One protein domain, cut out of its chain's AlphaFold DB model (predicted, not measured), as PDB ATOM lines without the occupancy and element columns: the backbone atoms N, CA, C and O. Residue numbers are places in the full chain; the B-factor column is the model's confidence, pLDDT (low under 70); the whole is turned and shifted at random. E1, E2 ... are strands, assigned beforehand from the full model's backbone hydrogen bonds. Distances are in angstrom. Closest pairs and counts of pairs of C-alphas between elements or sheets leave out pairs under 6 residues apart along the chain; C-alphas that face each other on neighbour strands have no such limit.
ATOM      1  N   LEU A   9       9.022  25.125 -32.003       37.00
ATOM      2  CA  LEU A   9      10.157  24.251 -31.757       37.00
ATOM      3  C   LEU A   9      11.392  25.156 -31.741       37.00
ATOM      4  O   LEU A   9      11.836  25.612 -32.793       37.00
ATOM      5  N   ILE A  10      11.870  25.494 -30.540       40.28
ATOM      6  CA  ILE A  10      13.031  26.366 -30.351       40.28
ATOM      7  C   ILE A  10      14.264  25.590 -30.807       40.28
ATOM      8  O   ILE A  10      14.876  24.857 -30.037       40.28
ATOM      9  N   VAL A  11      14.609  25.740 -32.084       39.56
ATOM     10  CA  VAL A  11      15.900  25.307 -32.610       39.56
ATOM     11  C   VAL A  11      16.943  26.259 -32.040       39.56
ATOM     12  O   VAL A  11      17.072  27.401 -32.486       39.56
ATOM     13  N   LEU A  12      17.675  25.796 -31.025       45.41
ATOM     14  CA  LEU A  12      18.962  26.391 -30.691       45.41
ATOM     15  C   LEU A  12      19.812  26.396 -31.973       45.41
ATOM     16  O   LEU A  12      19.959  25.358 -32.608       45.41
ATOM     17  N   LEU A  13      20.356  27.554 -32.346       44.47
ATOM     18  CA  LEU A  13      21.296  27.692 -33.458       44.47
ATOM     19  C   LEU A  13      22.562  28.378 -32.941       44.47
ATOM     20  O   LEU A  13      22.778  29.574 -33.132       44.47
ATOM     21  N   ALA A  14      23.375  27.616 -32.213       53.59
ATOM     22  CA  ALA A  14      24.679  28.072 -31.752       53.59
ATOM     23  C   ALA A  14      25.724  27.794 -32.842       53.59
ATOM     24  O   ALA A  14      26.239  26.681 -32.912       53.59
ATOM     25  N   LEU A  15      26.014  28.799 -33.678       48.22
ATOM     26  CA  LEU A  15      27.201  28.808 -34.541       48.22
ATOM     27  C   LEU A  15      28.427  29.155 -33.694       48.22
ATOM     28  O   LEU A  15      28.465  30.214 -33.064       48.22
ATOM     29  N   LEU A  16      29.409  28.255 -33.656       56.47
ATOM     30  CA  LEU A  16      30.598  28.396 -32.818       56.47
ATOM     31  C   LEU A  16      31.866  28.078 -33.607       56.47
ATOM     32  O   LEU A  16      32.127  26.921 -33.924       56.47
ATOM     33  N   ALA A  17      32.659  29.118 -33.867       48.25
ATOM     34  CA  ALA A  17      34.019  29.020 -34.382       48.25
ATOM     35  C   ALA A  17      34.971  28.583 -33.255       48.25
ATOM     36  O   ALA A  17      35.302  29.373 -32.367       48.25
ATOM     37  N   VAL A  18      35.397  27.319 -33.272       53.22
ATOM     38  CA  VAL A  18      36.339  26.751 -32.295       53.22
ATOM     39  C   VAL A  18      37.728  26.664 -32.937       53.22
ATOM     40  O   VAL A  18      37.892  25.890 -33.884       53.22
ATOM     41  N   PRO A  19      38.740  27.420 -32.461       48.72
ATOM     42  CA  PRO A  19      40.066  27.392 -33.067       48.72
ATOM     43  C   PRO A  19      40.735  26.024 -32.918       48.72
ATOM     44  O   PRO A  19      40.774  25.476 -31.815       48.72
ATOM     45  N   LEU A  20      41.342  25.505 -33.985       46.25
ATOM     46  CA  LEU A  20      42.063  24.226 -34.003       46.25
ATOM     47  C   LEU A  20      43.188  24.191 -32.957       46.25
ATOM     48  O   LEU A  20      43.409  23.166 -32.324       46.25
ATOM     49  N   ALA A  21      43.823  25.335 -32.676       44.59
ATOM     50  CA  ALA A  21      44.812  25.489 -31.605       44.59
ATOM     51  C   ALA A  21      44.253  25.283 -30.175       44.59
ATOM     52  O   ALA A  21      45.022  25.215 -29.212       44.59
ATOM     53  N   THR A  22      42.929  25.181 -30.000       42.44
ATOM     54  CA  THR A  22      42.325  24.750 -28.728       42.44
ATOM     55  C   THR A  22      42.263  23.228 -28.581       42.44
ATOM     56  O   THR A  22      42.294  22.745 -27.450       42.44
ATOM     57  N   ILE A  23      42.277  22.487 -29.696       42.88
ATOM     58  CA  ILE A  23      42.193  21.023 -29.770       42.88
ATOM     59  C   ILE A  23      43.606  20.428 -29.613       42.88
ATOM     60  O   ILE A  23      44.515  20.664 -30.413       42.88
ATOM     61  N   LYS A  24      43.840  19.677 -28.531       43.47
ATOM     62  CA  LYS A  24      45.190  19.319 -28.065       43.47
ATOM     63  C   LYS A  24      45.722  18.042 -28.727       43.47
ATOM     64  O   LYS A  24      45.614  16.959 -28.164       43.47
ATOM     65  N   GLY A  25      46.381  18.194 -29.880       38.66
ATOM     66  CA  GLY A  25      47.116  17.096 -30.541       38.66
ATOM     67  C   GLY A  25      48.300  17.496 -31.440       38.66
ATOM     68  O   GLY A  25      49.256  16.735 -31.566       38.66
ATOM     69  N   SER A  26      48.293  18.700 -32.024       35.19
ATOM     70  CA  SER A  26      49.140  19.058 -33.185       35.19
ATOM     71  C   SER A  26      50.653  19.279 -32.923       35.19
ATOM     72  O   SER A  26      51.426  19.540 -33.842       35.19
ATOM     73  N   SER A  27      51.145  19.175 -31.684       33.56
ATOM     74  CA  SER A  27      52.475  19.686 -31.281       33.56
ATOM     75  C   SER A  27      53.704  18.841 -31.686       33.56
ATOM     76  O   SER A  27      54.743  18.915 -31.025       33.56
ATOM     77  N   LYS A  28      53.624  18.030 -32.755       40.25
ATOM     78  CA  LYS A  28      54.715  17.132 -33.206       40.25
ATOM     79  C   LYS A  28      54.943  17.023 -34.723       40.25
ATOM     80  O   LYS A  28      55.581  16.068 -35.168       40.25
ATOM     81  N   LEU A  29      54.513  18.003 -35.517       37.06
ATOM     82  CA  LEU A  29      54.972  18.144 -36.907       37.06
ATOM     83  C   LEU A  29      56.011  19.269 -37.015       37.06
ATOM     84  O   LEU A  29      55.826  20.362 -36.487       37.06
ATOM     85  N   TYR A  75      39.131  12.894 -30.490       43.66
ATOM     86  CA  TYR A  75      38.121  13.740 -29.863       43.66
ATOM     87  C   TYR A  75      36.697  13.210 -30.047       43.66
ATOM     88  O   TYR A  75      35.837  13.846 -30.657       43.66
ATOM     89  N   VAL A  76      36.416  12.061 -29.427       53.12
ATOM     90  CA  VAL A  76      35.051  11.525 -29.341       53.12
ATOM     91  C   VAL A  76      34.149  12.530 -28.615       53.12
ATOM     92  O   VAL A  76      34.365  12.864 -27.446       53.12
ATOM     93  N   MET A  77      33.123  13.009 -29.317       59.19
ATOM     94  CA  MET A  77      32.199  14.028 -28.820       59.19
ATOM     95  C   MET A  77      31.097  13.407 -27.955       59.19
ATOM     96  O   MET A  77      30.503  12.387 -28.309       59.19
ATOM     97  N   HIS A  78      30.793  14.048 -26.825       62.03
ATOM     98  CA  HIS A  78      29.675  13.684 -25.955       62.03
ATOM     99  C   HIS A  78      28.677  14.835 -25.857       62.03
ATOM    100  O   HIS A  78      29.092  15.994 -25.784       62.03
ATOM    101  N   VAL A  79      27.377  14.521 -25.804       62.78
ATOM    102  CA  VAL A  79      26.330  15.515 -25.541       62.78
ATOM    103  C   VAL A  79      25.400  15.084 -24.412       62.78
ATOM    104  O   VAL A  79      24.807  14.010 -24.459       62.78
ATOM    105  N   ASP A  80      25.259  15.966 -23.423       67.94
ATOM    106  CA  ASP A  80      24.370  15.822 -22.266       67.94
ATOM    107  C   ASP A  80      23.245  16.875 -22.300       67.94
ATOM    108  O   ASP A  80      23.417  17.977 -22.837       67.94
ATOM    109  N   ARG A  81      22.091  16.546 -21.706       67.31
ATOM    110  CA  ARG A  81      20.939  17.448 -21.554       67.31
ATOM    111  C   ARG A  81      20.481  17.503 -20.104       67.31
ATOM    112  O   ARG A  81      19.961  16.524 -19.569       67.31
ATOM    113  N   GLY A  82      20.542  18.689 -19.509       62.03
ATOM    114  CA  GLY A  82      19.781  18.960 -18.294       62.03
ATOM    115  C   GLY A  82      18.293  19.101 -18.606       62.03
ATOM    116  O   GLY A  82      17.923  19.824 -19.531       62.03
ATOM    117  N   ALA A  83      17.443  18.453 -17.808       44.84
ATOM    118  CA  ALA A  83      16.046  18.863 -17.678       44.84
ATOM    119  C   ALA A  83      15.957  20.236 -16.980       44.84
ATOM    120  O   ALA A  83      16.924  20.666 -16.345       44.84
ATOM    121  N   ASP A  84      14.806  20.900 -17.111       46.06
ATOM    122  CA  ASP A  84      14.586  22.303 -16.742       46.06
ATOM    123  C   ASP A  84      15.233  22.717 -15.409       46.06
ATOM    124  O   ASP A  84      14.899  22.232 -14.324       46.06
ATOM    125  N   LEU A  85      16.150  23.685 -15.496       41.81
ATOM    126  CA  LEU A  85      16.594  24.449 -14.339       41.81
ATOM    127  C   LEU A  85      15.489  25.444 -13.977       41.81
ATOM    128  O   LEU A  85      15.514  26.591 -14.421       41.81
ATOM    129  N   HIS A 272      29.451  17.941 -42.549       84.44
ATOM    130  CA  HIS A 272      29.151  16.756 -41.745       84.44
ATOM    131  C   HIS A 272      27.975  17.025 -40.807       84.44
ATOM    132  O   HIS A 272      27.818  18.135 -40.293       84.44
ATOM    133  N   SER A 273      27.163  16.002 -40.554       86.81
ATOM    134  CA  SER A 273      26.067  16.063 -39.589       86.81
ATOM    135  C   SER A 273      25.835  14.695 -38.964       86.81
ATOM    136  O   SER A 273      25.836  13.681 -39.661       86.81
ATOM    137  N   VAL A 274      25.633  14.664 -37.648       85.00
ATOM    138  CA  VAL A 274      25.410  13.443 -36.880       85.00
ATOM    139  C   VAL A 274      24.264  13.634 -35.890       85.00
ATOM    140  O   VAL A 274      24.192  14.615 -35.145       85.00
ATOM    141  N   LYS A 275      23.344  12.671 -35.866       86.19
ATOM    142  CA  LYS A 275      22.249  12.639 -34.897       86.19
ATOM    143  C   LYS A 275      22.745  11.969 -33.616       86.19
ATOM    144  O   LYS A 275      23.021  10.773 -33.613       86.19
ATOM    145  N   LEU A 276      22.860  12.744 -32.541       81.88
ATOM    146  CA  LEU A 276      23.383  12.286 -31.247       81.88
ATOM    147  C   LEU A 276      22.340  11.501 -30.442       81.88
ATOM    148  O   LEU A 276      22.686  10.563 -29.731       81.88
ATOM    149  N   ASP A 277      21.073  11.905 -30.550       80.19
ATOM    150  CA  ASP A 277      19.892  11.270 -29.953       80.19
ATOM    151  C   ASP A 277      18.625  11.860 -30.622       80.19
ATOM    152  O   ASP A 277      18.723  12.788 -31.425       80.19
ATOM    153  N   ASP A 278      17.423  11.358 -30.320       85.88
ATOM    154  CA  ASP A 278      16.170  11.709 -31.012       85.88
ATOM    155  C   ASP A 278      15.826  13.205 -31.084       85.88
ATOM    156  O   ASP A 278      15.121  13.619 -32.005       85.88
ATOM    157  N   LEU A 279      16.353  14.015 -30.164       85.56
ATOM    158  CA  LEU A 279      16.101  15.455 -30.072       85.56
ATOM    159  C   LEU A 279      17.351  16.331 -30.284       85.56
ATOM    160  O   LEU A 279      17.274  17.527 -30.007       85.56
ATOM    161  N   VAL A 280      18.503  15.772 -30.697       83.94
ATOM    162  CA  VAL A 280      19.740  16.551 -30.947       83.94
ATOM    163  C   VAL A 280      20.489  16.088 -32.198       83.94
ATOM    164  O   VAL A 280      20.861  14.917 -32.315       83.94
ATOM    165  N   THR A 281      20.821  17.058 -33.046       89.50
ATOM    166  CA  THR A 281      21.751  16.930 -34.173       89.50
ATOM    167  C   THR A 281      22.959  17.835 -33.929       89.50
ATOM    168  O   THR A 281      22.808  18.988 -33.525       89.50
ATOM    169  N   LEU A 282      24.163  17.324 -34.184       88.12
ATOM    170  CA  LEU A 282      25.386  18.121 -34.258       88.12
ATOM    171  C   LEU A 282      25.877  18.132 -35.700       88.12
ATOM    172  O   LEU A 282      26.086  17.086 -36.307       88.12
ATOM    173  N   SER A 283      26.083  19.327 -36.221       89.94
ATOM    174  CA  SER A 283      26.521  19.604 -37.583       89.94
ATOM    175  C   SER A 283      27.817  20.406 -37.533       89.94
ATOM    176  O   SER A 283      27.980  21.236 -36.639       89.94
ATOM    177  N   TRP A 284      28.753  20.178 -38.454       88.75
ATOM    178  CA  TRP A 284      30.006  20.938 -38.475       88.75
ATOM    179  C   TRP A 284      30.622  21.108 -39.864       88.75
ATOM    180  O   TRP A 284      30.243  20.463 -40.850       88.75
ATOM    181  N   LYS A 285      31.579  22.038 -39.923       86.06
ATOM    182  CA  LYS A 285      32.344  22.405 -41.111       86.06
ATOM    183  C   LYS A 285      33.728  22.920 -40.711       86.06
ATOM    184  O   LYS A 285      33.835  23.865 -39.935       86.06
ATOM    185  N   ALA A 286      34.789  22.332 -41.262       83.38
ATOM    186  CA  ALA A 286      36.123  22.929 -41.200       83.38
ATOM    187  C   ALA A 286      36.202  24.112 -42.181       83.38
ATOM    188  O   ALA A 286      35.764  23.989 -43.329       83.38
ATOM    189  N   MET A 287      36.736  25.253 -41.743       81.44
ATOM    190  CA  MET A 287      36.787  26.457 -42.574       81.44
ATOM    191  C   MET A 287      38.051  26.472 -43.439       81.44
ATOM    192  O   MET A 287      39.172  26.295 -42.969       81.44
ATOM    193  N   ALA A 288      37.864  26.606 -44.753       77.62
ATOM    194  CA  ALA A 288      38.935  26.412 -45.723       77.62
ATOM    195  C   ALA A 288      39.947  27.568 -45.681       77.62
ATOM    196  O   ALA A 288      39.620  28.690 -46.060       77.62
ATOM    197  N   GLY A 289      41.181  27.264 -45.268       79.69
ATOM    198  CA  GLY A 289      42.248  28.255 -45.100       79.69
ATOM    199  C   GLY A 289      42.230  28.981 -43.752       79.69
ATOM    200  O   GLY A 289      42.973  29.946 -43.591       79.69
ATOM    201  N   GLU A 290      41.414  28.533 -42.792       81.31
ATOM    202  CA  GLU A 290      41.303  29.142 -41.463       81.31
ATOM    203  C   GLU A 290      41.493  28.100 -40.349       81.31
ATOM    204  O   GLU A 290      40.990  26.979 -40.429       81.31
ATOM    205  N   ASP A 291      42.178  28.477 -39.266       82.62
ATOM    206  CA  ASP A 291      42.474  27.584 -38.136       82.62
ATOM    207  C   ASP A 291      41.263  27.372 -37.199       82.62
ATOM    208  O   ASP A 291      41.414  27.419 -35.977       82.62
ATOM    209  N   TYR A 292      40.047  27.158 -37.717       79.69
ATOM    210  CA  TYR A 292      38.867  26.847 -36.897       79.69
ATOM    211  C   TYR A 292      37.816  25.961 -37.583       79.69
ATOM    212  O   TYR A 292      37.737  25.838 -38.806       79.69
ATOM    213  N   VAL A 293      36.982  25.337 -36.748       83.38
ATOM    214  CA  VAL A 293      35.795  24.573 -37.154       83.38
ATOM    215  C   VAL A 293      34.554  25.341 -36.714       83.38
ATOM    216  O   VAL A 293      34.476  25.771 -35.562       83.38
ATOM    217  N   GLU A 294      33.581  25.504 -37.610       85.25
ATOM    218  CA  GLU A 294      32.229  25.927 -37.252       85.25
ATOM    219  C   GLU A 294      31.414  24.714 -36.807       85.25
ATOM    220  O   GLU A 294      31.224  23.764 -37.571       85.25
ATOM    221  N   PHE A 295      30.892  24.764 -35.582       86.31
ATOM    222  CA  PHE A 295      29.886  23.827 -35.088       86.31
ATOM    223  C   PHE A 295      28.498  24.471 -35.087       86.31
ATOM    224  O   PHE A 295      28.358  25.657 -34.791       86.31
ATOM    225  N   LEU A 296      27.481  23.657 -35.367       88.69
ATOM    226  CA  LEU A 296      26.056  23.952 -35.287       88.69
ATOM    227  C   LEU A 296      25.386  22.865 -34.435       88.69
ATOM    228  O   LEU A 296      25.333  21.699 -34.823       88.69
ATOM    229  N   VAL A 297      24.866  23.254 -33.271       86.62
ATOM    230  CA  VAL A 297      24.128  22.366 -32.359       86.62
ATOM    231  C   VAL A 297      22.635  22.644 -32.487       86.62
ATOM    232  O   VAL A 297      22.177  23.666 -31.980       86.62
ATOM    233  N   GLU A 298      21.879  21.738 -33.106       89.06
ATOM    234  CA  GLU A 298      20.414  21.796 -33.148       89.06
ATOM    235  C   GLU A 298      19.828  20.902 -32.052       89.06
ATOM    236  O   GLU A 298      20.118  19.706 -31.988       89.06
ATOM    237  N   ALA A 299      18.987  21.464 -31.182       87.00
ATOM    238  CA  ALA A 299      18.429  20.731 -30.049       87.00
ATOM    239  C   ALA A 299      16.993  21.143 -29.724       87.00
ATOM    240  O   ALA A 299      16.721  22.313 -29.474       87.00
ATOM    241  N   ALA A 300      16.092  20.163 -29.635       86.69
ATOM    242  CA  ALA A 300      14.731  20.354 -29.142       86.69
ATOM    243  C   ALA A 300      14.687  20.144 -27.615       86.69
ATOM    244  O   ALA A 300      14.282  19.089 -27.125       86.69
ATOM    245  N   THR A 301      15.139  21.147 -26.856       82.44
ATOM    246  CA  THR A 301      15.123  21.155 -25.382       82.44
ATOM    247  C   THR A 301      14.762  22.537 -24.828       82.44
ATOM    248  O   THR A 301      14.934  23.544 -25.507       82.44
ATOM    249  N   LYS A 302      14.268  22.567 -23.586       82.62
ATOM    250  CA  LYS A 302      14.043  23.772 -22.763       82.62
ATOM    251  C   LYS A 302      15.182  24.045 -21.772       82.62
ATOM    252  O   LYS A 302      15.361  25.170 -21.319       82.62
ATOM    253  N   GLY A 303      15.938  23.003 -21.425       87.50
ATOM    254  CA  GLY A 303      17.118  23.104 -20.577       87.50
ATOM    255  C   GLY A 303      18.359  23.514 -21.369       87.50
ATOM    256  O   GLY A 303      18.290  24.250 -22.353       87.50
ATOM    257  N   TYR A 304      19.514  23.002 -20.949       87.62
ATOM    258  CA  TYR A 304      20.782  23.219 -21.646       87.62
ATOM    259  C   TYR A 304      21.182  22.022 -22.513       87.62
ATOM    260  O   TYR A 304      20.758  20.886 -22.280       87.62
ATOM    261  N   VAL A 305      22.071  22.287 -23.466       88.12
ATOM    262  CA  VAL A 305      22.869  21.297 -24.188       88.12
ATOM    263  C   VAL A 305      24.326  21.491 -23.780       88.12
ATOM    264  O   VAL A 305      24.845  22.602 -23.861       88.12
ATOM    265  N   GLY A 306      24.982  20.434 -23.311       89.06
ATOM    266  CA  GLY A 306      26.424  20.435 -23.066       89.06
ATOM    267  C   GLY A 306      27.132  19.592 -24.117       89.06
ATOM    268  O   GLY A 306      26.865  18.400 -24.169       89.06
ATOM    269  N   VAL A 307      28.026  20.179 -24.915       87.50
ATOM    270  CA  VAL A 307      28.922  19.475 -25.848       87.50
ATOM    271  C   VAL A 307      30.312  19.392 -25.226       87.50
ATOM    272  O   VAL A 307      30.871  20.417 -24.838       87.50
ATOM    273  N   GLY A 308      30.871  18.189 -25.111       87.75
ATOM    274  CA  GLY A 308      32.218  17.962 -24.586       87.75
ATOM    275  C   GLY A 308      33.149  17.341 -25.621       87.75
ATOM    276  O   GLY A 308      32.813  16.321 -26.224       87.75
ATOM    277  N   PHE A 309      34.337  17.928 -25.764       85.06
ATOM    278  CA  PHE A 309      35.437  17.424 -26.582       85.06
ATOM    279  C   PHE A 309      36.488  16.776 -25.668       85.06
ATOM    280  O   PHE A 309      37.139  17.481 -24.894       85.06
ATOM    281  N   SER A 310      36.687  15.450 -25.731       84.06
ATOM    282  CA  SER A 310      37.765  14.787 -24.971       84.06
ATOM    283  C   SER A 310      38.413  13.594 -25.685       84.06
ATOM    284  O   SER A 310      37.728  12.909 -26.445       84.06
ATOM    285  N   PRO A 311      39.684  13.262 -25.351       78.44
ATOM    286  CA  PRO A 311      40.411  12.065 -25.807       78.44
ATOM    287  C   PRO A 311      39.780  10.683 -25.516       78.44
ATOM    288  O   PRO A 311      40.470   9.667 -25.597       78.44
ATOM    289  N   GLY A 312      38.525  10.614 -25.057       79.25
ATOM    290  CA  GLY A 312      37.907   9.375 -24.574       79.25
ATOM    291  C   GLY A 312      36.380   9.382 -24.457       79.25
ATOM    292  O   GLY A 312      35.834   8.514 -23.778       79.25
ATOM    293  N   GLY A 313      35.678  10.343 -25.068       78.44
ATOM    294  CA  GLY A 313      34.214  10.295 -25.218       78.44
ATOM    295  C   GLY A 313      33.394  10.535 -23.950       78.44
ATOM    296  O   GLY A 313      32.197  10.253 -23.925       78.44
ATOM    297  N   GLY A 314      34.024  11.038 -22.888       80.19
ATOM    298  CA  GLY A 314      33.364  11.403 -21.637       80.19
ATOM    299  C   GLY A 314      33.593  12.866 -21.271       80.19
ATOM    300  O   GLY A 314      34.624  13.442 -21.609       80.19
ATOM    301  N   MET A 315      32.663  13.450 -20.512       80.06
ATOM    302  CA  MET A 315      32.764  14.835 -20.020       80.06
ATOM    303  C   MET A 315      33.901  15.038 -18.995       80.06
ATOM    304  O   MET A 315      34.323  16.162 -18.732       80.06
ATOM    305  N   THR A 316      34.422  13.966 -18.391       82.38
ATOM    306  CA  THR A 316      35.560  14.036 -17.462       82.38
ATOM    307  C   THR A 316      36.843  14.354 -18.228       82.38
ATOM    308  O   THR A 316      37.338  13.506 -18.965       82.38
ATOM    309  N   GLY A 317      37.418  15.537 -18.005       83.50
ATOM    310  CA  GLY A 317      38.625  15.966 -18.721       83.50
ATOM    311  C   GLY A 317      38.350  16.540 -20.115       83.50
ATOM    312  O   GLY A 317      39.289  16.700 -20.887       83.50
ATOM    313  N   ALA A 318      37.083  16.817 -20.440       85.25
ATOM    314  CA  ALA A 318      36.695  17.478 -21.678       85.25
ATOM    315  C   ALA A 318      36.853  19.000 -21.583       85.25
ATOM    316  O   ALA A 318      36.584  19.584 -20.531       85.25
ATOM    317  N   ASP A 319      37.179  19.633 -22.709       85.69
ATOM    318  CA  ASP A 319      36.836  21.037 -22.925       85.69
ATOM    319  C   ASP A 319      35.353  21.091 -23.329       85.69
ATOM    320  O   ASP A 319      34.909  20.352 -24.214       85.69
ATOM    321  N   ILE A 320      34.558  21.891 -22.612       86.06
ATOM    322  CA  ILE A 320      33.092  21.804 -22.625       86.06
ATOM    323  C   ILE A 320      32.463  23.132 -23.045       86.06
ATOM    324  O   ILE A 320      32.788  24.201 -22.528       86.06
ATOM    325  N   ILE A 321      31.479  23.036 -23.931       87.94
ATOM    326  CA  ILE A 321      30.588  24.116 -24.342       87.94
ATOM    327  C   ILE A 321      29.204  23.812 -23.768       87.94
ATOM    328  O   ILE A 321      28.634  22.771 -24.075       87.94
ATOM    329  N   ILE A 322      28.641  24.707 -22.956       88.69
ATOM    330  CA  ILE A 322      27.251  24.604 -22.482       88.69
ATOM    331  C   ILE A 322      26.446  25.756 -23.067       88.69
ATOM    332  O   ILE A 322      26.838  26.913 -22.928       88.69
ATOM    333  N   SER A 323      25.312  25.458 -23.691       88.00
ATOM    334  CA  SER A 323      24.425  26.454 -24.291       88.00
ATOM    335  C   SER A 323      22.959  26.202 -23.944       88.00
ATOM    336  O   SER A 323      22.538  25.067 -23.726       88.00
ATOM    337  N   TRP A 324      22.174  27.274 -23.843       89.94
ATOM    338  CA  TRP A 324      20.730  27.213 -23.592       89.94
ATOM    339  C   TRP A 324      20.027  28.456 -24.145       89.94
ATOM    340  O   TRP A 324      20.669  29.467 -24.443       89.94
ATOM    341  N   VAL A 325      18.701  28.387 -24.250       87.81
ATOM    342  CA  VAL A 325      17.841  29.548 -24.512       87.81
ATOM    343  C   VAL A 325      17.114  29.905 -23.219       87.81
ATOM    344  O   VAL A 325      16.638  29.029 -22.506       87.81
ATOM    345  N   ASP A 326      17.033  31.190 -22.888       86.56
ATOM    346  CA  ASP A 326      16.154  31.669 -21.821       86.56
ATOM    347  C   ASP A 326      14.706  31.739 -22.340       86.56
ATOM    348  O   ASP A 326      14.368  32.612 -23.143       86.56
ATOM    349  N   ASP A 327      13.855  30.821 -21.867       85.62
ATOM    350  CA  ASP A 327      12.440  30.654 -22.262       85.62
ATOM    351  C   ASP A 327      11.596  31.947 -22.140       85.62
ATOM    352  O   ASP A 327      10.575  32.086 -22.813       85.62
ATOM    353  N   ASN A 328      12.004  32.908 -21.299       89.56
ATOM    354  CA  ASN A 328      11.270  34.158 -21.067       89.56
ATOM    355  C   ASN A 328      11.653  35.281 -22.044       89.56
ATOM    356  O   ASN A 328      10.866  36.202 -22.262       89.56
ATOM    357  N   SER A 329      12.877  35.257 -22.577       92.88
ATOM    358  CA  SER A 329      13.458  36.360 -23.353       92.88
ATOM    359  C   SER A 329      13.999  35.960 -24.726       92.88
ATOM    360  O   SER A 329      14.421  36.838 -25.482       92.88
ATOM    361  N   GLY A 330      14.013  34.664 -25.054       87.94
ATOM    362  CA  GLY A 330      14.554  34.124 -26.305       87.94
ATOM    363  C   GLY A 330      16.070  34.293 -26.452       87.94
ATOM    364  O   GLY A 330      16.610  34.103 -27.540       87.94
ATOM    365  N   LYS A 331      16.774  34.686 -25.383       89.88
ATOM    366  CA  LYS A 331      18.215  34.947 -25.423       89.88
ATOM    367  C   LYS A 331      18.996  33.646 -25.365       89.88
ATOM    368  O   LYS A 331      18.813  32.856 -24.443       89.88
ATOM    369  N   ILE A 332      19.904  33.470 -26.321       87.94
ATOM    370  CA  ILE A 332      20.885  32.387 -26.307       87.94
ATOM    371  C   ILE A 332      22.001  32.755 -25.328       87.94
ATOM    372  O   ILE A 332      22.551  33.856 -25.379       87.94
ATOM    373  N   TYR A 333      22.351  31.812 -24.463       88.88
ATOM    374  CA  TYR A 333      23.517  31.866 -23.593       88.88
ATOM    375  C   TYR A 333      24.483  30.754 -23.992       88.88
ATOM    376  O   TYR A 333      24.059  29.638 -24.291       88.88
ATOM    377  N   VAL A 334      25.783  31.055 -23.983       89.81
ATOM    378  CA  VAL A 334      26.862  30.085 -24.201       89.81
ATOM    379  C   VAL A 334      27.925  30.295 -23.128       89.81
ATOM    380  O   VAL A 334      28.337  31.423 -22.859       89.81
ATOM    381  N   VAL A 335      28.365  29.202 -22.513       88.81
ATOM    382  CA  VAL A 335      29.447  29.143 -21.532       88.81
ATOM    383  C   VAL A 335      30.501  28.181 -22.057       88.81
ATOM    384  O   VAL A 335      30.230  26.998 -22.252       88.81
ATOM    385  N   LEU A 336      31.709  28.697 -22.269       85.19
ATOM    386  CA  LEU A 336      32.888  27.899 -22.582       85.19
ATOM    387  C   LEU A 336      33.614  27.586 -21.272       85.19
ATOM    388  O   LEU A 336      34.028  28.504 -20.561       85.19
ATOM    389  N   TRP A 337      33.777  26.306 -20.951       80.69
ATOM    390  CA  TRP A 337      34.642  25.848 -19.871       80.69
ATOM    391  C   TRP A 337      35.811  25.060 -20.457       80.69
ATOM    392  O   TRP A 337      35.678  23.894 -20.826       80.69
ATOM    393  N   ARG A 338      36.963  25.731 -20.535       77.25
ATOM    394  CA  ARG A 338      38.246  25.104 -20.843       77.25
ATOM    395  C   ARG A 338      38.889  24.596 -19.556       77.25
ATOM    396  O   ARG A 338      38.831  25.285 -18.533       77.25
ATOM    397  N   LEU A 339      39.545  23.444 -19.606       68.62
ATOM    398  CA  LEU A 339      40.442  23.021 -18.536       68.62
ATOM    399  C   LEU A 339      41.797  23.717 -18.698       68.62
ATOM    400  O   LEU A 339      42.516  23.500 -19.673       68.62
ATOM    401  N   GLU A 340      42.154  24.554 -17.723       66.25
ATOM    402  CA  GLU A 340      43.514  25.081 -17.597       66.25
ATOM    403  C   GLU A 340      44.477  23.906 -17.399       66.25
ATOM    404  O   GLU A 340      44.416  23.191 -16.396       66.25
ATOM    405  N   THR A 341      45.355  23.678 -18.375       57.59
ATOM    406  CA  THR A 341      46.450  22.723 -18.227       57.59
ATOM    407  C   THR A 341      47.623  23.435 -17.578       57.59
ATOM    408  O   THR A 341      48.153  24.368 -18.177       57.59
ATOM    409  N   GLU A 342      48.042  22.982 -16.394       53.34
ATOM    410  CA  GLU A 342      49.377  23.297 -15.876       53.34
ATOM    411  C   GLU A 342      50.420  22.861 -16.932       53.34
ATOM    412  O   GLU A 342      50.288  21.773 -17.508       53.34
ATOM    413  N   GLU A 343      51.373  23.749 -17.242       47.53
ATOM    414  CA  GLU A 343      52.389  23.587 -18.304       47.53
ATOM    415  C   GLU A 343      53.602  22.748 -17.862       47.53
ATOM    416  O   GLU A 343      54.088  22.950 -16.724       47.53
TER     417      GLU A 343
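AT A GLANCE: This is residues 9 to 29, 75 to 85 and 272 to 343 of the 343 residues of the protein "MOXD1-like protein 2" of Zootermopsis nevadensis (UniProt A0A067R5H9). Two four-stranded sheets lie face to face as a sandwich, E1 E5 E4 E3 against E2 E6 E7 E8, with the strands of one sheet at 43 degrees to those of the other. Residues 24 to 29 and 340 to 343 reach beyond the same end of this body. The printed part has 104 residues, no named helix and eight named strands, E1 to E8 in chain order; it is all strand, and both sheets are antiparallel throughout. The whole is compact, with a radius of gyration of the C-alphas of 14.4 A, yet elongated in outline, spanning 48 by 31 by 25 A.

HOW THE PARTS SIT: Start with the sheet of E1, residues 14 to 19, E5, residues 292 to 299, E4, residues 280 to 286, and E3, residues 272 to 277, in that order; it is twisted, and E1 and E3 are its edge strands. Look at N 16 and O 295, 3.0 A apart, between E1 and E5. N 296 and O 283, between E5 and E4, are within hydrogen-bond range at 2.8 A, and so are N 274 and O 282, between E3 and E4, also at 2.8 A. E3, E4 and E5 form a meander, each strand the antiparallel neighbour of the one before. The other sheet runs E2, residues 76 to 81, E6, residues 304 to 310, E7, residues 319 to 325, and E8, residues 332 to 337. Here N 308 and O 78 between E2 and E6 are 2.9 A apart, N 305 and O 323 between E6 and E7 2.8 A, and N 335 and O 322 between E7 and E8 2.8 A. E6, E7 and E8 form a second meander. The facing parts of the two sheets are 9.5 A apart, centre to centre, and their best planes differ by 15 degrees. The closest C-alphas of E2 and E3 are those of Val 79 and Leu 276, 7.2 A apart. E2 and E4 are near each other, while E5 and E7 are apart.

IN THESE COORDINATES: Find C-alpha 14 at (24.679, 28.072, -31.752), where E1 begins its 15.5 A. E5, the longest strand by residues, begins at C-alpha 292, (38.867, 26.847, -36.897), and runs 22.4 A; E4 measures 20.4 A and E3 16.0 A. In the other sheet E2 measures 17.2 A, E6 19.3 A, E7 20.9 A and E8 16.5 A, ending at C-alpha 337, (34.642, 25.848, -19.871).

THE WHOLE: The C-alphas farthest apart, Leu 29 and Asn 328, are 49.2 A apart. Residues 30 to 74 and 86 to 271 are not printed, leaving C-alpha gaps of 18.8 A and 31.1 A. Of the links printed whole, none is long; the tight link from E5 to E6 changes sheets. The mean pLDDT of the printed part is 72.5, with residues 9 to 29, 75 to 85 and 339 to 343 under 70.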